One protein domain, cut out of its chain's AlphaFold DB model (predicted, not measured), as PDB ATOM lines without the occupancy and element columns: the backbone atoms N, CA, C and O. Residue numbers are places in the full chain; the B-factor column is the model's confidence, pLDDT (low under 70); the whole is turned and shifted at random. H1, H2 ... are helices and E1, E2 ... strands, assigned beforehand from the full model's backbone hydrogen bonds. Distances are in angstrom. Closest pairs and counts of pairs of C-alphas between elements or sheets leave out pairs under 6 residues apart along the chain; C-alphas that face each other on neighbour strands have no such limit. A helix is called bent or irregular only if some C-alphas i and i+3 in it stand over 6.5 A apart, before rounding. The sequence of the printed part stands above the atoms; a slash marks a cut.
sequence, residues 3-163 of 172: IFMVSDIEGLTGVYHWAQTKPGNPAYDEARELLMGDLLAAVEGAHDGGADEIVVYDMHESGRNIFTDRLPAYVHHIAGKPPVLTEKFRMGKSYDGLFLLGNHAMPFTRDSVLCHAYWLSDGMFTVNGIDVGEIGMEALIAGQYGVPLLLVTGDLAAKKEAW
ATOM      1  N   ILE A   3      34.153 -16.063  40.062       98.50
ATOM      2  CA  ILE A   3      34.765 -15.021  39.227       98.50
ATOM      3  C   ILE A   3      34.107 -13.672  39.505       98.50
ATOM      4  O   ILE A   3      32.880 -13.564  39.534       98.50
ATOM      5  N   PHE A   4      34.931 -12.646  39.706       98.50
ATOM      6  CA  PHE A   4      34.484 -11.260  39.661       98.50
ATOM      7  C   PHE A   4      34.763 -10.717  38.265       98.50
ATOM      8  O   PHE A   4      35.899 -10.747  37.803       98.50
ATOM      9  N   MET A   5      33.737 -10.244  37.583       98.50
ATOM     10  CA  MET A   5      33.836  -9.669  36.254       98.50
ATOM     11  C   MET A   5      33.479  -8.196  36.345       98.50
ATOM     12  O   MET A   5      32.439  -7.846  36.891       98.50
ATOM     13  N   VAL A   6      34.329  -7.336  35.812       97.88
ATOM     14  CA  VAL A   6      34.035  -5.918  35.645       97.88
ATOM     15  C   VAL A   6      33.797  -5.690  34.162       97.88
ATOM     16  O   VAL A   6      34.644  -6.069  33.357       97.88
ATOM     17  N   SER A   7      32.635  -5.151  33.802       97.81
ATOM     18  CA  SER A   7      32.271  -4.895  32.409       97.81
ATOM     19  C   SER A   7      32.231  -3.408  32.107       97.81
ATOM     20  O   SER A   7      31.609  -2.649  32.857       97.81
ATOM     21  N   ASP A   8      32.795  -3.044  30.969       97.69
ATOM     22  CA  ASP A   8      32.803  -1.704  30.405       97.69
ATOM     23  C   ASP A   8      32.316  -1.719  28.940       97.69
ATOM     24  O   ASP A   8      32.092  -2.801  28.386       97.69
ATOM     25  N   ILE A   9      32.060  -0.553  28.327       97.75
ATOM     26  CA  ILE A   9      31.475  -0.483  26.971       97.75
ATOM     27  C   ILE A   9      32.489  -0.122  25.880       97.75
ATOM     28  O   ILE A   9      32.403  -0.633  24.763       97.75
ATOM     29  N   GLU A  10      33.431   0.762  26.163       97.62
ATOM     30  CA  GLU A  10      34.307   1.413  25.188       97.62
ATOM     31  C   GLU A  10      35.173   0.432  24.386       97.62
ATOM     32  O   GLU A  10      35.480   0.704  23.224       97.62
ATOM     33  N   GLY A  11      35.567  -0.686  24.998       96.38
ATOM     34  CA  GLY A  11      36.402  -1.725  24.399       96.38
ATOM     35  C   GLY A  11      35.641  -2.952  23.896       96.38
ATOM     36  O   GLY A  11      36.277  -3.940  23.536       96.38
ATOM     37  N   LEU A  12      34.306  -2.935  23.889       97.00
ATOM     38  CA  LEU A  12      33.508  -4.053  23.381       97.00
ATOM     39  C   LEU A  12      33.632  -4.224  21.866       97.00
ATOM     40  O   LEU A  12      33.849  -3.272  21.107       97.00
ATOM     41  N   THR A  13      33.371  -5.446  21.405       94.00
ATOM     42  CA  THR A  13      33.286  -5.757  19.980       94.00
ATOM     43  C   THR A  13      32.233  -4.877  19.306       94.00
ATOM     44  O   THR A  13      31.053  -4.906  19.647       94.00
ATOM     45  N   GLY A  14      32.649  -4.099  18.302       96.25
ATOM     46  CA  GLY A  14      31.747  -3.237  17.529       96.25
ATOM     47  C   GLY A  14      31.489  -1.852  18.133       96.25
ATOM     48  O   GLY A  14      30.764  -1.062  17.520       96.25
ATOM     49  N   VAL A  15      32.108  -1.509  19.267       97.88
ATOM     50  CA  VAL A  15      32.099  -0.148  19.823       97.88
ATOM     51  C   VAL A  15      33.326   0.625  19.335       97.88
ATOM     52  O   VAL A  15      34.459   0.166  19.423       97.88
ATOM     53  N   TYR A  16      33.102   1.801  18.748       95.81
ATOM     54  CA  TYR A  16      34.168   2.618  18.154       95.81
ATOM     55  C   TYR A  16      33.909   4.129  18.228       95.81
ATOM     56  O   TYR A  16      34.726   4.927  17.761       95.81
ATOM     57  N   HIS A  17      32.767   4.554  18.769       97.25
ATOM     58  CA  HIS A  17      32.379   5.959  18.808       97.25
ATOM     59  C   HIS A  17      31.706   6.332  20.132       97.25
ATOM     60  O   HIS A  17      30.830   5.624  20.608       97.25
ATOM     61  N   TRP A  18      31.999   7.521  20.667       96.81
ATOM     62  CA  TRP A  18      31.439   8.023  21.936       96.81
ATOM     63  C   TRP A  18      29.906   8.053  22.019       96.81
ATOM     64  O   TRP A  18      29.338   8.092  23.102       96.81
ATOM     65  N   ALA A  19      29.213   8.081  20.880       97.31
ATOM     66  CA  ALA A  19      27.749   8.008  20.857       97.31
ATOM     67  C   ALA A  19      27.220   6.634  21.308       97.31
ATOM     68  O   ALA A  19      26.100   6.557  21.798       97.31
ATOM     69  N   GLN A  20      28.027   5.581  21.152       97.88
ATOM     70  CA  GLN A  20      27.733   4.224  21.612       97.88
ATOM     71  C   GLN A  20      27.946   4.067  23.118       97.88
ATOM     72  O   GLN A  20      27.427   3.127  23.700       97.88
ATOM     73  N   THR A  21      28.660   4.991  23.767       96.56
ATOM     74  CA  THR A  21      28.985   4.894  25.198       96.56
ATOM     75  C   THR A  21      28.146   5.845  26.053       96.56
ATOM     76  O   THR A  21      28.284   5.892  27.266       96.56
ATOM     77  N   LYS A  22      27.202   6.589  25.458       95.19
ATOM     78  CA  LYS A  22      26.433   7.618  26.173       95.19
ATOM     79  C   LYS A  22      24.928   7.345  26.164       95.19
ATOM     80  O   LYS A  22      24.335   7.312  25.083       95.19
ATOM     81  N   PRO A  23      24.280   7.250  27.343       94.50
ATOM     82  CA  PRO A  23      22.832   7.120  27.440       94.50
ATOM     83  C   PRO A  23      22.070   8.199  26.662       94.50
ATOM     84  O   PRO A  23      22.462   9.365  26.632       94.50
ATOM     85  N   GLY A  24      20.928   7.815  26.085       93.31
ATOM     86  CA  GLY A  24      20.046   8.728  25.349       93.31
ATOM     87  C   GLY A  24      20.311   8.813  23.842       93.31
ATOM     88  O   GLY A  24      19.775   9.707  23.186       93.31
ATOM     89  N   ASN A  25      21.106   7.898  23.281       92.31
ATOM     90  CA  ASN A  25      21.344   7.778  21.842       92.31
ATOM     91  C   ASN A  25      20.994   6.360  21.341       92.31
ATOM     92  O   ASN A  25      21.357   5.399  22.016       92.31
ATOM     93  N   PRO A  26      20.375   6.191  20.155       96.69
ATOM     94  CA  PRO A  26      20.133   4.866  19.572       96.69
ATOM     95  C   PRO A  26      21.386   3.984  19.444       96.69
ATOM     96  O   PRO A  26      21.303   2.774  19.623       96.69
ATOM     97  N   ALA A  27      22.553   4.583  19.184       97.56
ATOM     98  CA  ALA A  27      23.821   3.859  19.097       97.56
ATOM     99  C   ALA A  27      24.250   3.251  20.445       97.56
ATOM    100  O   ALA A  27      24.952   2.246  20.474       97.56
ATOM    101  N   TYR A  28      23.830   3.845  21.564       97.88
ATOM    102  CA  TYR A  28      24.080   3.297  22.895       97.88
ATOM    103  C   TYR A  28      23.157   2.116  23.204       97.88
ATOM    104  O   TYR A  28      23.592   1.144  23.813       97.88
ATOM    105  N   ASP A  29      21.908   2.139  22.732       96.69
ATOM    106  CA  ASP A  29      21.031   0.968  22.849       96.69
ATOM    107  C   ASP A  29      21.563  -0.216  22.022       96.69
ATOM    108  O   ASP A  29      21.546  -1.348  22.501       96.69
ATOM    109  N   GLU A  30      22.121   0.043  20.834       97.50
ATOM    110  CA  GLU A  30      22.860  -0.962  20.056       97.50
ATOM    111  C   GLU A  30      24.090  -1.482  20.819       97.50
ATOM    112  O   GLU A  30      24.288  -2.690  20.926       97.50
ATOM    113  N   ALA A  31      24.886  -0.591  21.416       98.19
ATOM    114  CA  ALA A  31      26.056  -0.979  22.202       98.19
ATOM    115  C   ALA A  31      25.707  -1.850  23.416       98.19
ATOM    116  O   ALA A  31      26.469  -2.742  23.769       98.19
ATOM    117  N   ARG A  32      24.540  -1.650  24.039       98.00
ATOM    118  CA  ARG A  32      24.061  -2.512  25.131       98.00
ATOM    119  C   ARG A  32      23.707  -3.920  24.663       98.00
ATOM    120  O   ARG A  32      23.883  -4.873  25.419       98.00
ATOM    121  N   GLU A  33      23.226  -4.072  23.433       98.19
ATOM    122  CA  GLU A  33      23.027  -5.392  22.826       98.19
ATOM    123  C   GLU A  33      24.376  -6.071  22.531       98.19
ATOM    124  O   GLU A  33      24.537  -7.255  22.832       98.19
ATOM    125  N   LEU A  34      25.370  -5.317  22.040       98.25
ATOM    126  CA  LEU A  34      26.745  -5.808  21.856       98.25
ATOM    127  C   LEU A  34      27.386  -6.220  23.192       98.25
ATOM    128  O   LEU A  34      27.934  -7.316  23.289       98.25
ATOM    129  N   LEU A  35      27.217  -5.406  24.242       98.38
ATOM    130  CA  LEU A  35      27.634  -5.720  25.612       98.38
ATOM    131  C   LEU A  35      27.078  -7.064  26.062       98.38
ATOM    132  O   LEU A  35      27.818  -7.871  26.611       98.38
ATOM    133  N   MET A  36      25.790  -7.326  25.832       98.38
ATOM    134  CA  MET A  36      25.213  -8.615  26.209       98.38
ATOM    135  C   MET A  36      25.819  -9.783  25.434       98.38
ATOM    136  O   MET A  36      25.967 -10.854  26.015       98.38
ATOM    137  N   GLY A  37      26.164  -9.599  24.159       98.38
ATOM    138  CA  GLY A  37      26.843 -10.622  23.364       98.38
ATOM    139  C   GLY A  37      28.194 -11.009  23.967       98.38
ATOM    140  O   GLY A  37      28.404 -12.174  24.310       98.38
ATOM    141  N   ASP A  38      29.065 -10.020  24.164       98.25
ATOM    142  CA  ASP A  38      30.409 -10.226  24.719       98.25
ATOM    143  C   ASP A  38      30.345 -10.739  26.168       98.25
ATOM    144  O   ASP A  38      31.061 -11.672  26.540       98.25
ATOM    145  N   LEU A  39      29.429 -10.197  26.978       98.56
ATOM    146  CA  LEU A  39      29.210 -10.619  28.361       98.56
ATOM    147  C   LEU A  39      28.782 -12.078  28.457       98.56
ATOM    148  O   LEU A  39      29.358 -12.832  29.239       98.56
ATOM    149  N   LEU A  40      27.770 -12.487  27.690       98.56
ATOM    150  CA  LEU A  40      27.271 -13.858  27.746       98.56
ATOM    151  C   LEU A  40      28.316 -14.851  27.232       98.56
ATOM    152  O   LEU A  40      28.459 -15.913  27.833       98.56
ATOM    153  N   ALA A  41      29.102 -14.486  26.215       98.44
ATOM    154  CA  ALA A  41      30.213 -15.309  25.741       98.44
ATOM    155  C   ALA A  41      31.312 -15.475  26.807       98.44
ATOM    156  O   ALA A  41      31.791 -16.586  27.043       98.44
ATOM    157  N   ALA A  42      31.691 -14.398  27.504       98.19
ATOM    158  CA  ALA A  42      32.667 -14.465  28.592       98.19
ATOM    159  C   ALA A  42      32.140 -15.261  29.799       98.19
ATOM    160  O   ALA A  42      32.887 -16.018  30.420       98.19
ATOM    161  N   VAL A  43      30.851 -15.118  30.118       98.50
ATOM    162  CA  VAL A  43      30.150 -15.886  31.158       98.50
ATOM    163  C   VAL A  43      30.115 -17.377  30.824       98.50
ATOM    164  O   VAL A  43      30.388 -18.194  31.702       98.50
ATOM    165  N   GLU A  44      29.794 -17.740  29.582       98.38
ATOM    166  CA  GLU A  44      29.785 -19.128  29.105       98.38
ATOM    167  C   GLU A  44      31.193 -19.729  29.168       98.38
ATOM    168  O   GLU A  44      31.390 -20.758  29.810       98.38
ATOM    169  N   GLY A  45      32.199 -19.029  28.637       98.00
ATOM    170  CA  GLY A  45      33.590 -19.482  28.697       98.00
ATOM    171  C   GLY A  45      34.121 -19.635  30.127       98.00
ATOM    172  O   GLY A  45      34.838 -20.591  30.425       98.00
ATOM    173  N   ALA A  46      33.751 -18.734  31.043       98.00
ATOM    174  CA  ALA A  46      34.096 -18.865  32.458       98.00
ATOM    175  C   ALA A  46      33.409 -20.078  33.104       98.00
ATOM    176  O   ALA A  46      34.044 -20.801  33.876       98.00
ATOM    177  N   HIS A  47      32.131 -20.310  32.788       98.25
ATOM    178  CA  HIS A  47      31.371 -21.448  33.300       98.25
ATOM    179  C   HIS A  47      31.955 -22.782  32.822       98.25
ATOM    180  O   HIS A  47      32.223 -23.659  33.646       98.25
ATOM    181  N   ASP A  48      32.266 -22.894  31.530       97.94
ATOM    182  CA  ASP A  48      32.954 -24.047  30.940       97.94
ATOM    183  C   ASP A  48      34.351 -24.255  31.547       97.94
ATOM    184  O   ASP A  48      34.811 -25.385  31.721       97.94
ATOM    185  N   GLY A  49      35.008 -23.162  31.946       96.50
ATOM    186  CA  GLY A  49      36.251 -23.159  32.718       96.50
ATOM    187  C   GLY A  49      36.101 -23.570  34.192       96.50
ATOM    188  O   GLY A  49      37.099 -23.600  34.914       96.50
ATOM    189  N   GLY A  50      34.891 -23.892  34.657       97.44
ATOM    190  CA  GLY A  50      34.596 -24.361  36.013       97.44
ATOM    191  C   GLY A  50      34.071 -23.292  36.978       97.44
ATOM    192  O   GLY A  50      34.009 -23.547  38.188       97.44
ATOM    193  N   ALA A  51      33.717 -22.094  36.494       98.06
ATOM    194  CA  ALA A  51      33.081 -21.073  37.323       98.06
ATOM    195  C   ALA A  51      31.642 -21.484  37.675       98.06
ATOM    196  O   ALA A  51      30.828 -21.744  36.795       98.06
ATOM    197  N   ASP A  52      31.313 -21.529  38.963       96.69
ATOM    198  CA  ASP A  52      29.984 -21.894  39.476       96.69
ATOM    199  C   ASP A  52      29.200 -20.684  40.010       96.69
ATOM    200  O   ASP A  52      27.980 -20.755  40.146       96.69
ATOM    201  N   GLU A  53      29.880 -19.564  40.259       98.12
ATOM    202  CA  GLU A  53      29.275 -18.275  40.585       98.12
ATOM    203  C   GLU A  53      30.068 -17.149  39.905       98.12
ATOM    204  O   GLU A  53      31.287 -17.038  40.062       98.12
ATOM    205  N   ILE A  54      29.373 -16.287  39.163       98.62
ATOM    206  CA  ILE A  54      29.974 -15.133  38.483       98.62
ATOM    207  C   ILE A  54      29.280 -13.870  38.981       98.62
ATOM    208  O   ILE A  54      28.058 -13.757  38.924       98.62
ATOM    209  N   VAL A  55      30.054 -12.908  39.475       98.50
ATOM    210  CA  VAL A  55      29.545 -11.596  39.887       98.50
ATOM    211  C   VAL A  55      30.015 -10.570  38.872       98.50
ATOM    212  O   VAL A  55      31.214 -10.367  38.732       98.50
ATOM    213  N   VAL A  56      29.081  -9.933  38.177       98.25
ATOM    214  CA  VAL A  56      29.353  -8.916  37.160       98.25
ATOM    215  C   VAL A  56      29.072  -7.541  37.750       98.25
ATOM    216  O   VAL A  56      27.947  -7.257  38.168       98.25
ATOM    217  N   TYR A  57      30.088  -6.688  37.784       97.75
ATOM    218  CA  TYR A  57      29.970  -5.274  38.094       97.75
ATOM    219  C   TYR A  57      30.019  -4.455  36.810       97.75
ATOM    220  O   TYR A  57      31.033  -4.422  36.118       97.75
ATOM    221  N   ASP A  58      28.909  -3.786  36.513       96.38
ATOM    222  CA  ASP A  58      28.812  -2.862  35.395       96.38
ATOM    223  C   ASP A  58      29.455  -1.522  35.780       96.38
ATOM    224  O   ASP A  58      28.871  -0.710  36.511       96.38
ATOM    225  N   MET A  59      30.696  -1.318  35.331       95.12
ATOM    226  CA  MET A  59      31.461  -0.113  35.639       95.12
ATOM    227  C   MET A  59      31.191   1.027  34.666       95.12
ATOM    228  O   MET A  59      31.655   2.132  34.935       95.12
ATOM    229  N   HIS A  60      30.411   0.827  33.606       96.69
ATOM    230  CA  HIS A  60      30.198   1.870  32.613       96.69
ATOM    231  C   HIS A  60      29.123   2.871  33.042       96.69
ATOM    232  O   HIS A  60      28.015   2.487  33.436       96.69
ATOM    233  N   GLU A  61      29.403   4.173  32.933       94.31
ATOM    234  CA  GLU A  61      28.446   5.257  33.210       94.31
ATOM    235  C   GLU A  61      27.704   5.056  34.547       94.31
ATOM    236  O   GLU A  61      28.306   5.124  35.621       94.31
ATOM    237  N   SER A  62      26.400   4.769  34.514       93.81
ATOM    238  CA  SER A  62      25.578   4.587  35.712       93.81
ATOM    239  C   SER A  62      25.462   3.142  36.208       93.81
ATOM    240  O   SER A  62      24.725   2.915  37.167       93.81
ATOM    241  N   GLY A  63      26.140   2.187  35.565       95.50
ATOM    242  CA  GLY A  63      26.099   0.756  35.886       95.50
ATOM    243  C   GLY A  63      24.735   0.109  35.627       95.50
ATOM    244  O   GLY A  63      24.242  -0.662  36.444       95.50
ATOM    245  N   ARG A  64      24.028   0.537  34.575       95.44
ATOM    246  CA  ARG A  64      22.651   0.098  34.252       95.44
ATOM    247  C   ARG A  64      22.519  -0.316  32.785       95.44
ATOM    248  O   ARG A  64      21.481  -0.102  32.158       95.44
ATOM    249  N   ASN A  65      23.588  -0.873  32.237       97.19
ATOM    250  CA  ASN A  65      23.728  -1.209  30.830       97.19
ATOM    251  C   ASN A  65      23.225  -2.636  30.551       97.19
ATOM    252  O   ASN A  65      22.556  -2.849  29.540       97.19
ATOM    253  N   ILE A  66      23.450  -3.570  31.482       97.88
ATOM    254  CA  ILE A  66      23.154  -5.009  31.346       97.88
ATOM    255  C   ILE A  66      21.648  -5.331  31.421       97.88
ATOM    256  O   ILE A  66      20.936  -4.880  32.325       97.88
ATOM    257  N   PHE A  67      21.171  -6.190  30.510       97.75
ATOM    258  CA  PHE A  67      19.818  -6.760  30.517       97.75
ATOM    259  C   PHE A  67      19.734  -7.981  31.448       97.75
ATOM    260  O   PHE A  67      20.055  -9.110  31.079       97.75
ATOM    261  N   THR A  68      19.306  -7.745  32.691       95.81
ATOM    262  CA  THR A  68      19.299  -8.753  33.768       95.81
ATOM    263  C   THR A  68      18.407  -9.961  33.512       95.81
ATOM    264  O   THR A  68      18.663 -11.030  34.052       95.81
ATOM    265  N   ASP A  69      17.353  -9.804  32.714       97.06
ATOM    266  CA  ASP A  69      16.416 -10.869  32.344       97.06
ATOM    267  C   ASP A  69      17.043 -11.940  31.440       97.06
ATOM    268  O   ASP A  69      16.485 -13.025  31.289       97.06
ATOM    269  N   ARG A  70      18.217 -11.651  30.871       97.94
ATOM    270  CA  ARG A  70      18.963 -12.556  29.992       97.94
ATOM    271  C   ARG A  70      20.120 -13.262  30.701       97.94
ATOM    272  O   ARG A  70      20.790 -14.086  30.086       97.94
ATOM    273  N   LEU A  71      20.383 -12.932  31.965       98.44
ATOM    274  CA  LEU A  71      21.500 -13.508  32.707       98.44
ATOM    275  C   LEU A  71      21.172 -14.933  33.184       98.44
ATOM    276  O   LEU A  71      20.075 -15.172  33.698       98.44
ATOM    277  N   PRO A  72      22.122 -15.880  33.080       98.00
ATOM    278  CA  PRO A  72      21.980 -17.194  33.694       98.00
ATOM    279  C   PRO A  72      21.809 -17.106  35.216       98.00
ATOM    280  O   PRO A  72      22.305 -16.187  35.864       98.00
ATOM    281  N   ALA A  73      21.173 -18.114  35.816       97.06
ATOM    282  CA  ALA A  73      20.875 -18.127  37.254       97.06
ATOM    283  C   ALA A  73      22.120 -18.112  38.169       97.06
ATOM    284  O   ALA A  73      22.013 -17.744  39.337       97.06
ATOM    285  N   TYR A  74      23.282 -18.518  37.649       96.88
ATOM    286  CA  TYR A  74      24.568 -18.501  38.359       96.88
ATOM    287  C   TYR A  74      25.323 -17.164  38.228       96.88
ATOM    288  O   TYR A  74      26.442 -17.034  38.732       96.88
ATOM    289  N   VAL A  75      24.728 -16.169  37.563       98.44
ATOM    290  CA  VAL A  75      25.295 -14.830  37.399       98.44
ATOM    291  C   VAL A  75      24.571 -13.832  38.300       98.44
ATOM    292  O   VAL A  75      23.343 -13.749  38.330       98.44
ATOM    293  N   HIS A  76      25.344 -13.029  39.020       97.50
ATOM    294  CA  HIS A  76      24.860 -11.936  39.851       97.50
ATOM    295  C   HIS A  76      25.301 -10.600  39.261       97.50
ATOM    296  O   HIS A  76      26.489 -10.384  39.061       97.50
ATOM    297  N   HIS A  77      24.363  -9.686  39.026       96.94
ATOM    298  CA  HIS A  77      24.657  -8.355  38.497       96.94
ATOM    299  C   HIS A  77      24.632  -7.301  39.609       96.94
ATOM    300  O   HIS A  77      23.639  -7.162  40.327       96.94
ATOM    301  N   ILE A  78      25.719  -6.542  39.733       96.75
ATOM    302  CA  ILE A  78      25.799  -5.331  40.547       96.75
ATOM    303  C   ILE A  78      25.433  -4.146  39.654       96.75
ATOM    304  O   ILE A  78      26.256  -3.680  38.870       96.75
ATOM    305  N   ALA A  79      24.197  -3.669  39.807       92.25
ATOM    306  CA  ALA A  79      23.659  -2.548  39.047       92.25
ATOM    307  C   ALA A  79      23.685  -1.240  39.852       92.25
ATOM    308  O   ALA A  79      23.351  -1.224  41.041       92.25
ATOM    309  N   GLY A  80      23.943  -0.125  39.173       91.06
ATOM    310  CA  GLY A  80      23.850   1.220  39.734       91.06
ATOM    311  C   GLY A  80      25.131   1.709  40.415       91.06
ATOM    312  O   GLY A  80      25.926   0.930  40.938       91.06
ATOM    313  N   LYS A  81      25.293   3.038  40.470       88.44
ATOM    314  CA  LYS A  81      26.381   3.706  41.196       88.44
ATOM    315  C   LYS A  81      25.871   4.794  42.163       88.44
ATOM    316  O   LYS A  81      24.931   5.509  41.810       88.44
ATOM    317  N   PRO A  82      26.521   4.975  43.333       86.31
ATOM    318  CA  PRO A  82      27.482   4.042  43.929       86.31
ATOM    319  C   PRO A  82      26.759   2.774  44.427       86.31
ATOM    320  O   PRO A  82      25.670   2.887  44.996       86.31
ATOM    321  N   PRO A  83      27.326   1.568  44.243       87.19
ATOM    322  CA  PRO A  83      26.676   0.353  44.707       87.19
ATOM    323  C   PRO A  83      26.796   0.217  46.234       87.19
ATOM    324  O   PRO A  83      27.853   0.454  46.819       87.19
ATOM    325  N   VAL A  84      25.715  -0.208  46.894       84.44
ATOM    326  CA  VAL A  84      25.728  -0.584  48.318       84.44
ATOM    327  C   VAL A  84      25.833  -2.101  48.403       84.44
ATOM    328  O   VAL A  84      24.861  -2.814  48.163       84.44
ATOM    329  N   LEU A  85      27.033  -2.595  48.714       90.38
ATOM    330  CA  LEU A  85      27.365  -4.017  48.635       90.38
ATOM    331  C   LEU A  85      27.544  -4.652  50.010       90.38
ATOM    332  O   LEU A  85      28.104  -4.060  50.932       90.38
ATOM    333  N   THR A  86      27.114  -5.907  50.123       91.38
ATOM    334  CA  THR A  86      27.501  -6.782  51.234       91.38
ATOM    335  C   THR A  86      28.892  -7.368  50.986       91.38
ATOM    336  O   THR A  86      29.384  -7.364  49.857       91.38
ATOM    337  N   GLU A  87      29.500  -7.949  52.028       89.50
ATOM    338  CA  GLU A  87      30.774  -8.682  51.918       89.50
ATOM    339  C   GLU A  87      30.765  -9.712  50.787       89.50
ATOM    340  O   GLU A  87      31.771  -9.913  50.119       89.50
ATOM    341  N   LYS A  88      29.611 -10.351  50.558       91.38
ATOM    342  CA  LYS A  88      29.469 -11.361  49.517       91.38
ATOM    343  C   LYS A  88      29.781 -10.778  48.139       91.38
ATOM    344  O   LYS A  88      30.450 -11.442  47.364       91.38
ATOM    345  N   PHE A  89      29.279  -9.595  47.798       93.94
ATOM    346  CA  PHE A  89      29.342  -9.084  46.422       93.94
ATOM    347  C   PHE A  89      30.452  -8.063  46.187       93.94
ATOM    348  O   PHE A  89      30.795  -7.809  45.042       93.94
ATOM    349  N   ARG A  90      31.056  -7.498  47.235       93.69
ATOM    350  CA  ARG A  90      32.216  -6.610  47.076       93.69
ATOM    351  C   ARG A  90      33.461  -7.394  46.655       93.69
ATOM    352  O   ARG A  90      33.617  -8.523  47.110       93.69
ATOM    353  N   MET A  91      34.358  -6.786  45.872       95.19
ATOM    354  CA  MET A  91      35.690  -7.346  45.602       95.19
ATOM    355  C   MET A  91      36.403  -7.696  46.917       95.19
ATOM    356  O   MET A  91      36.385  -6.918  47.875       95.19
ATOM    357  N   GLY A  92      37.010  -8.878  46.968       95.25
ATOM    358  CA  GLY A  92      37.641  -9.407  48.169       95.25
ATOM    359  C   GLY A  92      38.257 -10.785  47.950       95.25
ATOM    360  O   GLY A  92      38.143 -11.377  46.882       95.25
ATOM    361  N   LYS A  93      38.859 -11.347  49.001       96.00
ATOM    362  CA  LYS A  93      39.589 -12.632  48.959       96.00
ATOM    363  C   LYS A  93      38.745 -13.876  48.627       96.00
ATOM    364  O   LYS A  93      39.263 -14.983  48.653       96.00
ATOM    365  N   SER A  94      37.431 -13.722  48.449       96.19
ATOM    366  CA  SER A  94      36.504 -14.821  48.149       96.19
ATOM    367  C   SER A  94      36.401 -15.156  46.662       96.19
ATOM    368  O   SER A  94      35.643 -16.058  46.318       96.19
ATOM    369  N   TYR A  95      37.048 -14.378  45.794       98.25
ATOM    370  CA  TYR A  95      37.069 -14.627  44.357       98.25
ATOM    371  C   TYR A  95      38.348 -15.352  43.969       98.25
ATOM    372  O   TYR A  95      39.418 -15.079  44.505       98.25
ATOM    373  N   ASP A  96      38.218 -16.254  43.008       97.69
ATOM    374  CA  ASP A  96      39.323 -17.028  42.452       97.69
ATOM    375  C   ASP A  96      39.972 -16.313  41.257       97.69
ATOM    376  O   ASP A  96      41.082 -16.656  40.856       97.69
ATOM    377  N   GLY A  97      39.303 -15.301  40.693       97.12
ATOM    378  CA  GLY A  97      39.848 -14.501  39.606       97.12
ATOM    379  C   GLY A  97      39.028 -13.264  39.252       97.12
ATOM    380  O   GLY A  97      37.831 -13.183  39.540       97.12
ATOM    381  N   LEU A  98      39.707 -12.315  38.610       97.88
ATOM    382  CA  LEU A  98      39.156 -11.093  38.033       97.88
ATOM    383  C   LEU A  98      39.124 -11.202  36.505       97.88
ATOM    384  O   LEU A  98      40.118 -11.580  35.883       97.88
ATOM    385  N   PHE A  99      37.990 -10.850  35.908       97.94
ATOM    386  CA  PHE A  99      37.819 -10.662  34.471       97.94
ATOM    387  C   PHE A  99      37.525  -9.183  34.209       97.94
ATOM    388  O   PHE A  99      36.677  -8.598  34.879       97.94
ATOM    389  N   LEU A 100      38.210  -8.599  33.235       97.88
ATOM    390  CA  LEU A 100      38.003  -7.236  32.751       97.88
ATOM    391  C   LEU A 100      37.445  -7.323  31.325       97.88
ATOM    392  O   LEU A 100      38.134  -7.760  30.396       97.88
ATOM    393  N   LEU A 101      36.155  -7.033  31.180       97.94
ATOM    394  CA  LEU A 101      35.385  -7.232  29.959       97.94
ATOM    395  C   LEU A 101      35.117  -5.891  29.266       97.94
ATOM    396  O   LEU A 101      34.513  -5.014  29.871       97.94
ATOM    397  N   GLY A 102      35.480  -5.765  27.988       96.88
ATOM    398  CA  GLY A 102      35.188  -4.574  27.189       96.88
ATOM    399  C   GLY A 102      35.958  -3.325  27.619       96.88
ATOM    400  O   GLY A 102      35.481  -2.218  27.387       96.88
ATOM    401  N   ASN A 103      37.126  -3.479  28.245       96.56
ATOM    402  CA  ASN A 103      37.934  -2.352  28.706       96.56
ATOM    403  C   ASN A 103      38.745  -1.721  27.569       96.56
ATOM    404  O   ASN A 103      39.088  -2.361  26.575       96.56
ATOM    405  N   HIS A 104      39.119  -0.460  27.756       96.06
ATOM    406  CA  HIS A 104      39.964   0.304  26.841       96.06
ATOM    407  C   HIS A 104      41.308   0.655  27.486       96.06
ATOM    408  O   HIS A 104      41.515   0.484  28.687       96.06
ATOM    409  N   ALA A 105      42.244   1.155  26.677       95.31
ATOM    410  CA  ALA A 105      43.528   1.595  27.198       95.31
ATOM    411  C   ALA A 105      43.423   2.933  27.949       95.31
ATOM    412  O   ALA A 105      42.508   3.736  27.732       95.31
ATOM    413  N   MET A 106      44.431   3.189  28.774       95.44
ATOM    414  CA  MET A 106      44.652   4.414  29.531       95.44
ATOM    415  C   MET A 106      44.778   5.667  28.641       95.44
ATOM    416  O   MET A 106      45.087   5.556  27.445       95.44
ATOM    417  N   PRO A 107      44.600   6.881  29.203       95.81
ATOM    418  CA  PRO A 107      44.647   8.132  28.455       95.81
ATOM    419  C   PRO A 107      45.934   8.295  27.648       95.81
ATOM    420  O   PRO A 107      47.015   7.891  28.068       95.81
ATOM    421  N   PHE A 108      45.821   8.957  26.495       92.75
ATOM    422  CA  PHE A 108      46.945   9.241  25.591       92.75
ATOM    423  C   PHE A 108      47.610   7.996  24.978       92.75
ATOM    424  O   PHE A 108      48.677   8.106  24.366       92.75
ATOM    425  N   THR A 109      46.973   6.827  25.073       94.06
ATOM    426  CA  THR A 109      47.457   5.618  24.411       94.06
ATOM    427  C   THR A 109      47.209   5.693  22.912       94.06
ATOM    428  O   THR A 109      46.084   5.821  22.429       94.06
ATOM    429  N   ARG A 110      48.294   5.606  22.144       91.94
ATOM    430  CA  ARG A 110      48.231   5.605  20.684       91.94
ATOM    431  C   ARG A 110      47.524   4.347  20.173       91.94
ATOM    432  O   ARG A 110      47.749   3.257  20.688       91.94
ATOM    433  N   ASP A 111      46.753   4.517  19.099       89.88
ATOM    434  CA  ASP A 111      46.030   3.444  18.406       89.88
ATOM    435  C   ASP A 111      44.979   2.751  19.293       89.88
ATOM    436  O   ASP A 111      44.583   1.627  18.993       89.88
ATOM    437  N   SER A 112      44.535   3.425  20.362       92.56
ATOM    438  CA  SER A 112      43.444   2.949  21.204       92.56
ATOM    439  C   SER A 112      42.113   3.595  20.833       92.56
ATOM    440  O   SER A 112      42.045   4.801  20.568       92.56
ATOM    441  N   VAL A 113      41.044   2.801  20.832       93.19
ATOM    442  CA  VAL A 113      39.676   3.317  20.761       93.19
ATOM    443  C   VAL A 113      39.278   3.902  22.111       93.19
ATOM    444  O   VAL A 113      39.489   3.294  23.151       93.19
ATOM    445  N   LEU A 114      38.705   5.108  22.080       96.38
ATOM    446  CA  LEU A 114      38.017   5.720  23.226       96.38
ATOM    447  C   LEU A 114      38.851   5.785  24.529       96.38
ATOM    448  O   LEU A 114      38.299   5.802  25.624       96.38
ATOM    449  N   CYS A 115      40.182   5.864  24.420       95.75
ATOM    450  CA  CYS A 115      41.067   5.822  25.585       95.75
ATOM    451  C   CYS A 115      40.840   6.986  26.561       95.75
ATOM    452  O   CYS A 115      40.842   8.160  26.175       95.75
ATOM    453  N   HIS A 116      40.668   6.641  27.833       96.81
ATOM    454  CA  HIS A 116      40.532   7.548  28.971       96.81
ATOM    455  C   HIS A 116      40.769   6.762  30.281       96.81
ATOM    456  O   HIS A 116      41.305   5.654  30.221       96.81
ATOM    457  N   ALA A 117      40.460   7.329  31.453       94.19
ATOM    458  CA  ALA A 117      40.457   6.577  32.711       94.19
ATOM    459  C   ALA A 117      39.389   7.093  33.684       94.19
ATOM    460  O   ALA A 117      39.495   8.217  34.140       94.19
ATOM    461  N   TYR A 118      38.406   6.275  34.042       93.12
ATOM    462  CA  TYR A 118      37.213   6.529  34.856       93.12
ATOM    463  C   TYR A 118      36.341   7.697  34.376       93.12
ATOM    464  O   TYR A 118      35.157   7.518  34.094       93.12
ATOM    465  N   TRP A 119      36.898   8.903  34.293       91.44
ATOM    466  CA  TRP A 119      36.262  10.083  33.727       91.44
ATOM    467  C   TRP A 119      37.094  10.638  32.573       91.44
ATOM    468  O   TRP A 119      38.318  10.661  32.608       91.44
ATOM    469  N   LEU A 120      36.431  11.206  31.561       89.81
ATOM    470  CA  LEU A 120      37.115  11.848  30.425       89.81
ATOM    471  C   LEU A 120      38.040  13.012  30.826       89.81
ATOM    472  O   LEU A 120      38.885  13.428  30.037       89.81
ATOM    473  N   SER A 121      37.833  13.589  32.012       91.06
ATOM    474  CA  SER A 121      38.670  14.657  32.564       91.06
ATOM    475  C   SER A 121      39.928  14.154  33.263       91.06
ATOM    476  O   SER A 121      40.808  14.965  33.560       91.06
ATOM    477  N   ASP A 122      39.996  12.863  33.571       90.69
ATOM    478  CA  ASP A 122      41.117  12.299  34.299       90.69
ATOM    479  C   ASP A 122      42.305  12.102  33.354       90.69
ATOM    480  O   ASP A 122      42.178  11.790  32.167       90.69
ATOM    481  N   GLY A 123      43.491  12.349  33.901       89.50
ATOM    482  CA  GLY A 123      44.746  12.071  33.221       89.50
ATOM    483  C   GLY A 123      45.213  10.642  33.466       89.50
ATOM    484  O   GLY A 123      44.528   9.826  34.077       89.50
ATOM    485  N   MET A 124      46.432  10.359  33.022       86.88
ATOM    486  CA  MET A 124      47.109   9.113  33.360       86.88
ATOM    487  C   MET A 124      47.361   9.037  34.872       86.88
ATOM    488  O   MET A 124      47.826  10.014  35.470       86.88
ATOM    489  N   PHE A 125      47.087   7.886  35.484       92.81
ATOM    490  CA  PHE A 125      47.499   7.615  36.858       92.81
ATOM    491  C   PHE A 125      48.902   7.013  36.867       92.81
ATOM    492  O   PHE A 125      49.279   6.292  35.949       92.81
ATOM    493  N   THR A 126      49.659   7.257  37.937       93.81
ATOM    494  CA  THR A 126      50.981   6.653  38.126       93.81
ATOM    495  C   THR A 126      51.050   5.989  39.497       93.81
ATOM    496  O   THR A 126      50.901   6.646  40.530       93.81
ATOM    497  N   VAL A 127      51.328   4.687  39.520       92.38
ATOM    498  CA  VAL A 127      51.496   3.893  40.742       92.38
ATOM    499  C   VAL A 127      52.915   3.343  40.774       92.38
ATOM    500  O   VAL A 127      53.332   2.615  39.882       92.38
ATOM    501  N   ASN A 128      53.689   3.701  41.803       91.62
ATOM    502  CA  ASN A 128      55.097   3.295  41.947       91.62
ATOM    503  C   ASN A 128      55.966   3.587  40.703       91.62
ATOM    504  O   ASN A 128      56.878   2.828  40.383       91.62
ATOM    505  N   GLY A 129      55.686   4.693  40.008       92.94
ATOM    506  CA  GLY A 129      56.405   5.088  38.791       92.94
ATOM    507  C   GLY A 129      55.977   4.341  37.524       92.94
ATOM    508  O   GLY A 129      56.639   4.489  36.502       92.94
ATOM    509  N   ILE A 130      54.904   3.548  37.586       90.75
ATOM    510  CA  ILE A 130      54.305   2.860  36.441       90.75
ATOM    511  C   ILE A 130      52.983   3.542  36.109       90.75
ATOM    512  O   ILE A 130      52.130   3.700  36.983       90.75
ATOM    513  N   ASP A 131      52.829   3.937  34.851       92.62
ATOM    514  CA  ASP A 131      51.593   4.521  34.348       92.62
ATOM    515  C   ASP A 131      50.518   3.445  34.172       92.62
ATOM    516  O   ASP A 131      50.796   2.352  33.669       92.62
ATOM    517  N   VAL A 132      49.305   3.752  34.628       92.88
ATOM    518  CA  VAL A 132      48.156   2.844  34.626       92.88
ATOM    519  C   VAL A 132      46.866   3.587  34.277       92.88
ATOM    520  O   VAL A 132      46.682   4.752  34.650       92.88
ATOM    521  N   GLY A 133      45.954   2.899  33.593       94.69
ATOM    522  CA  GLY A 133      44.546   3.272  33.484       94.69
ATOM    523  C   GLY A 133      43.673   2.411  34.387       94.69
ATOM    524  O   GLY A 133      44.121   1.872  35.402       94.69
ATOM    525  N   GLU A 134      42.412   2.263  33.999       95.69
ATOM    526  CA  GLU A 134      41.431   1.447  34.718       95.69
ATOM    527  C   GLU A 134      41.860  -0.016  34.816       95.69
ATOM    528  O   GLU A 134      41.785  -0.596  35.894       95.69
ATOM    529  N   ILE A 135      42.395  -0.594  33.731       95.38
ATOM    530  CA  ILE A 135      42.862  -1.989  33.709       95.38
ATOM    531  C   ILE A 135      43.888  -2.219  34.820       95.38
ATOM    532  O   ILE A 135      43.765  -3.159  35.609       95.38
ATOM    533  N   GLY A 136      44.892  -1.342  34.909       94.31
ATOM    534  CA  GLY A 136      45.909  -1.423  35.951       94.31
ATOM    535  C   GLY A 136      45.348  -1.165  37.350       94.31
ATOM    536  O   GLY A 136      45.703  -1.881  38.285       94.31
ATOM    537  N   MET A 137      44.453  -0.189  37.510       95.31
ATOM    538  CA  MET A 137      43.843   0.130  38.804       95.31
ATOM    539  C   MET A 137      42.971  -1.013  39.340       95.31
ATOM    540  O   MET A 137      43.151  -1.421  40.489       95.31
ATOM    541  N   GLU A 138      42.095  -1.594  38.519       95.69
ATOM    542  CA  GLU A 138      41.258  -2.736  38.907       95.69
ATOM    543  C   GLU A 138      42.107  -3.980  39.210       95.69
ATOM    544  O   GLU A 138      41.875  -4.673  40.208       95.69
ATOM    545  N   ALA A 139      43.158  -4.230  38.420       94.56
ATOM    546  CA  ALA A 139      44.109  -5.307  38.685       94.56
ATOM    547  C   ALA A 139      44.841  -5.119  40.025       94.56
ATOM    548  O   ALA A 139      45.009  -6.078  40.783       94.56
ATOM    549  N   LEU A 140      45.250  -3.888  40.354       94.19
ATOM    550  CA  LEU A 140      45.879  -3.564  41.636       94.19
ATOM    551  C   LEU A 140      44.912  -3.770  42.807       94.19
ATOM    552  O   LEU A 140      45.310  -4.351  43.819       94.19
ATOM    553  N   ILE A 141      43.651  -3.343  42.675       94.62
ATOM    554  CA  ILE A 141      42.611  -3.541  43.697       94.62
ATOM    555  C   ILE A 141      42.386  -5.037  43.948       94.62
ATOM    556  O   ILE A 141      42.403  -5.472  45.099       94.62
ATOM    557  N   ALA A 142      42.226  -5.845  42.898       95.94
ATOM    558  CA  ALA A 142      42.090  -7.298  43.028       95.94
ATOM    559  C   ALA A 142      43.343  -7.942  43.652       95.94
ATOM    560  O   ALA A 142      43.241  -8.772  44.564       95.94
ATOM    561  N   GLY A 143      44.528  -7.490  43.238       94.62
ATOM    562  CA  GLY A 143      45.816  -7.948  43.754       94.62
ATOM    563  C   GLY A 143      45.990  -7.733  45.261       94.62
ATOM    564  O   GLY A 143      46.584  -8.583  45.924       94.62
ATOM    565  N   GLN A 144      45.406  -6.676  45.843       95.00
ATOM    566  CA  GLN A 144      45.403  -6.463  47.302       95.00
ATOM    567  C   GLN A 144      44.733  -7.608  48.077       95.00
ATOM    568  O   GLN A 144      45.052  -7.833  49.245       95.00
ATOM    569  N   TYR A 145      43.831  -8.346  47.431       96.25
ATOM    570  CA  TYR A 145      43.134  -9.494  48.006       96.25
ATOM    571  C   TYR A 145      43.709 -10.844  47.562       96.25
ATOM    572  O   TYR A 145      43.167 -11.882  47.943       96.25
ATOM    573  N   GLY A 146      44.794 -10.841  46.782       95.56
ATOM    574  CA  GLY A 146      45.371 -12.047  46.189       95.56
ATOM    575  C   GLY A 146      44.536 -12.637  45.052       95.56
ATOM    576  O   GLY A 146      44.729 -13.801  44.717       95.56
ATOM    577  N   VAL A 147      43.616 -11.859  44.471       96.69
ATOM    578  CA  VAL A 147      42.773 -12.294  43.351       96.69
ATOM    579  C   VAL A 147      43.527 -12.034  42.043       96.69
ATOM    580  O   VAL A 147      43.835 -10.875  41.750       96.69
ATOM    581  N   PRO A 148      43.859 -13.071  41.253       94.81
ATOM    582  CA  PRO A 148      44.580 -12.890  40.001       94.81
ATOM    583  C   PRO A 148      43.673 -12.304  38.915       94.81
ATOM    584  O   PRO A 148      42.514 -12.693  38.777       94.81
ATOM    585  N   LEU A 149      44.222 -11.417  38.087       94.88
ATOM    586  CA  LEU A 149      43.604 -11.049  36.816       94.88
ATOM    587  C   LEU A 149      43.729 -12.242  35.858       94.88
ATOM    588  O   LEU A 149      44.839 -12.680  35.568       94.88
ATOM    589  N   LEU A 150      42.615 -12.797  35.389       95.25
ATOM    590  CA  LEU A 150      42.591 -13.994  34.535       95.25
ATOM    591  C   LEU A 150      42.213 -13.690  33.087       95.25
ATOM    592  O   LEU A 150      42.571 -14.458  32.199       95.25
ATOM    593  N   LEU A 151      41.521 -12.580  32.843       95.31
ATOM    594  CA  LEU A 151      41.135 -12.166  31.502       95.31
ATOM    595  C   LEU A 151      41.081 -10.646  31.412       95.31
ATOM    596  O   LEU A 151      40.526  -9.994  32.295       95.31
ATOM    597  N   VAL A 152      41.596 -10.114  30.306       95.94
ATOM    598  CA  VAL A 152      41.262  -8.775  29.809       95.94
ATOM    599  C   VAL A 152      40.795  -8.916  28.369       95.94
ATOM    600  O   VAL A 152      41.439  -9.612  27.576       95.94
ATOM    601  N   THR A 153      39.691  -8.254  28.047       95.94
ATOM    602  CA  THR A 153      39.189  -8.085  26.681       95.94
ATOM    603  C   THR A 153      39.057  -6.601  26.382       95.94
ATOM    604  O   THR A 153      38.781  -5.805  27.282       95.94
ATOM    605  N   GLY A 154      39.301  -6.247  25.131       94.94
ATOM    606  CA  GLY A 154      39.409  -4.873  24.683       94.94
ATOM    607  C   GLY A 154      40.190  -4.810  23.384       94.94
ATOM    608  O   GLY A 154      40.633  -5.830  22.854       94.94
ATOM    609  N   ASP A 155      40.437  -3.600  22.899       93.62
ATOM    610  CA  ASP A 155      41.249  -3.419  21.704       93.62
ATOM    611  C   ASP A 155      42.722  -3.848  21.898       93.62
ATOM    612  O   ASP A 155      43.206  -4.202  22.981       93.62
ATOM    613  N   LEU A 156      43.497  -3.792  20.810       92.12
ATOM    614  CA  LEU A 156      44.915  -4.157  20.845       92.12
ATOM    615  C   LEU A 156      45.737  -3.309  21.826       92.12
ATOM    616  O   LEU A 156      46.800  -3.759  22.260       92.12
ATOM    617  N   ALA A 157      45.304  -2.088  22.135       93.12
ATOM    618  CA  ALA A 157      45.980  -1.218  23.084       93.12
ATOM    619  C   ALA A 157      45.663  -1.618  24.534       93.12
ATOM    620  O   ALA A 157      46.596  -1.772  25.322       93.12
ATOM    621  N   ALA A 158      44.402  -1.907  24.855       93.19
ATOM    622  CA  ALA A 158      43.957  -2.441  26.142       93.19
ATOM    623  C   ALA A 158      44.659  -3.767  26.462       93.19
ATOM    624  O   ALA A 158      45.247  -3.948  27.531       93.19
ATOM    625  N   LYS A 159      44.725  -4.672  25.477       89.12
ATOM    626  CA  LYS A 159      45.495  -5.918  25.584       89.12
ATOM    627  C   LYS A 159      46.974  -5.671  25.880       89.12
ATOM    628  O   LYS A 159      47.580  -6.433  26.632       89.12
ATOM    629  N   LYS A 160      47.581  -4.647  25.273       88.50
ATOM    630  CA  LYS A 160      48.976  -4.302  25.560       88.50
ATOM    631  C   LYS A 160      49.133  -3.789  26.980       88.50
ATOM    632  O   LYS A 160      50.121  -4.174  27.581       88.50
ATOM    633  N   GLU A 161      48.199  -2.988  27.501       88.12
ATOM    634  CA  GLU A 161      48.208  -2.475  28.882       88.12
ATOM    635  C   GLU A 161      48.095  -3.588  29.935       88.12
ATOM    636  O   GLU A 161      48.725  -3.508  30.988       88.12
ATOM    637  N   ALA A 162      47.399  -4.683  29.624       81.56
ATOM    638  CA  ALA A 162      47.232  -5.834  30.516       81.56
ATOM    639  C   ALA A 162      48.544  -6.565  30.911       81.56
ATOM    640  O   ALA A 162      48.511  -7.491  31.723       81.56
ATOM    641  N   TRP A 163      49.713  -6.150  30.395       67.62
ATOM    642  CA  TRP A 163      51.042  -6.704  30.716       67.62
ATOM    643  C   TRP A 163      51.405  -6.688  32.210       67.62
ATOM    644  O   TRP A 163      52.303  -7.424  32.626       67.62
TER     645      TRP A 163
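This is residues 3 to 163 of the 172 residues of an uncharacterized protein of [Clostridium] leptum (UniProt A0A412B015). A twisted sheet of five parallel strands, E3, E2, E1, E4 and E7 in order across it, forms the core, with the long helix H1 covering one face and the two short helices H2 and H3 over the E4 and E7 part of the other, where the beginning of H2, at Ile 135, meets the end of H3, at Ala 162. The small hairpin E5 and E6 lies beyond H2 at one end of the domain, far from E3, and long loops join several of the strands. The printed part has 161 residues with three named helices and seven named strands, in the order E1 H1 E2 E3 E4 E5 E6 H2 E7 H3. The class is mixed, helices and strands, though under half of the residues, 75, are in named elements. The whole is compact, with a radius of gyration of the C-alphas of 14.9 A, and rounded, spanning 41 by 38 by 29 A.

In the five-stranded sheet, E3 is residues 75 to 78, E2 residues 53 to 58, 16.3 A long, and E1 residues 3 to 7, 12.5 A long. E1 begins at C-alpha 3, at (34.765, -15.021, 39.227). E4, residues 97 to 103, is the longest strand by residues and measures 16.4 A; E7, residues 149 to 154, measures 14.2 A. H1, residues 26 to 48, is 33.6 A long and begins at C-alpha 26, at (20.133, 4.866, 19.572). H2, residues 134 to 143, is 13.8 A long. H3, residues 156 to 163, is 11.9 A long and ends at C-alpha 163, at (51.042, -6.704, 30.716). H3 is neither bent nor irregular, but only just: C-alphas 160 and 163 are 6.1 A apart. E5 is residues 125 to 127 and E6 residues 130 to 132.

From edge strand E3 to edge strand E7 the strands' lines turn by 73 degrees. E1 and E4 are parallel at 15 degrees, with N 6 and O 99 at 2.8 A. E2 and E1 are parallel at 21 degrees, with N 5 and O 55 at 2.8 A. E3 and E2 stand at 30 degrees, with N 76 and O 54 at 2.8 A, and E4 and E7 at 8 degrees, with N 150 and O 98 at 2.8 A; these N and O pairs are within hydrogen-bond range. H1 is on the sheet at a height of 8.5 A, over E1 and along the strands, at 15 degrees to E1 on the local plane. Its closest C-alphas to E4 are those of Leu 39 and Leu 101, 7.2 A apart. E1, H1 and E2 form a strand-helix-strand unit, two parallel neighbour strands with a helix between, whose crossover is right-handed. H2 and H3 are on the opposite face from H1, giving three layers, helices on both faces of a sheet. H2 lies over E4 and, only just, over E7, with 3 of its C-alphas on E7, at a height of 9.3 A; the closest C-alphas of H2 and E7 are those of Ala 139 and Leu 149, 6.1 A apart. H3 lies over E7 at a height of 8.1 A; their closest C-alphas are those of Val 152 and Lys 159, 6.6 A apart. H2 and H3 touch at a shallow tilt of 27 degrees, the same way, closest at the C-alphas of Ile 135 and Ala 162, 6.6 A apart. E5 and E6 form an antiparallel hairpin, with N 127 and O 130 within hydrogen-bond range at 2.8 A, and each is near H2. H1 is apart from H2, H3, E5 and E6. Each O i to N i+4 pair is within hydrogen-bond range in H1 and H2; in H3, 3 of 4 are.

The C-alphas farthest apart are those of Asp 69 and Gly 129, 43.5 A. The printed part runs from residue 3 to 163 without a cut. The long links are E1 to H1, E2 to E3, E3 to E4 and E4 to E5, the last with 21 residues. Mean pLDDT of the printed part is 95.1, and residue 163 is the one under 70.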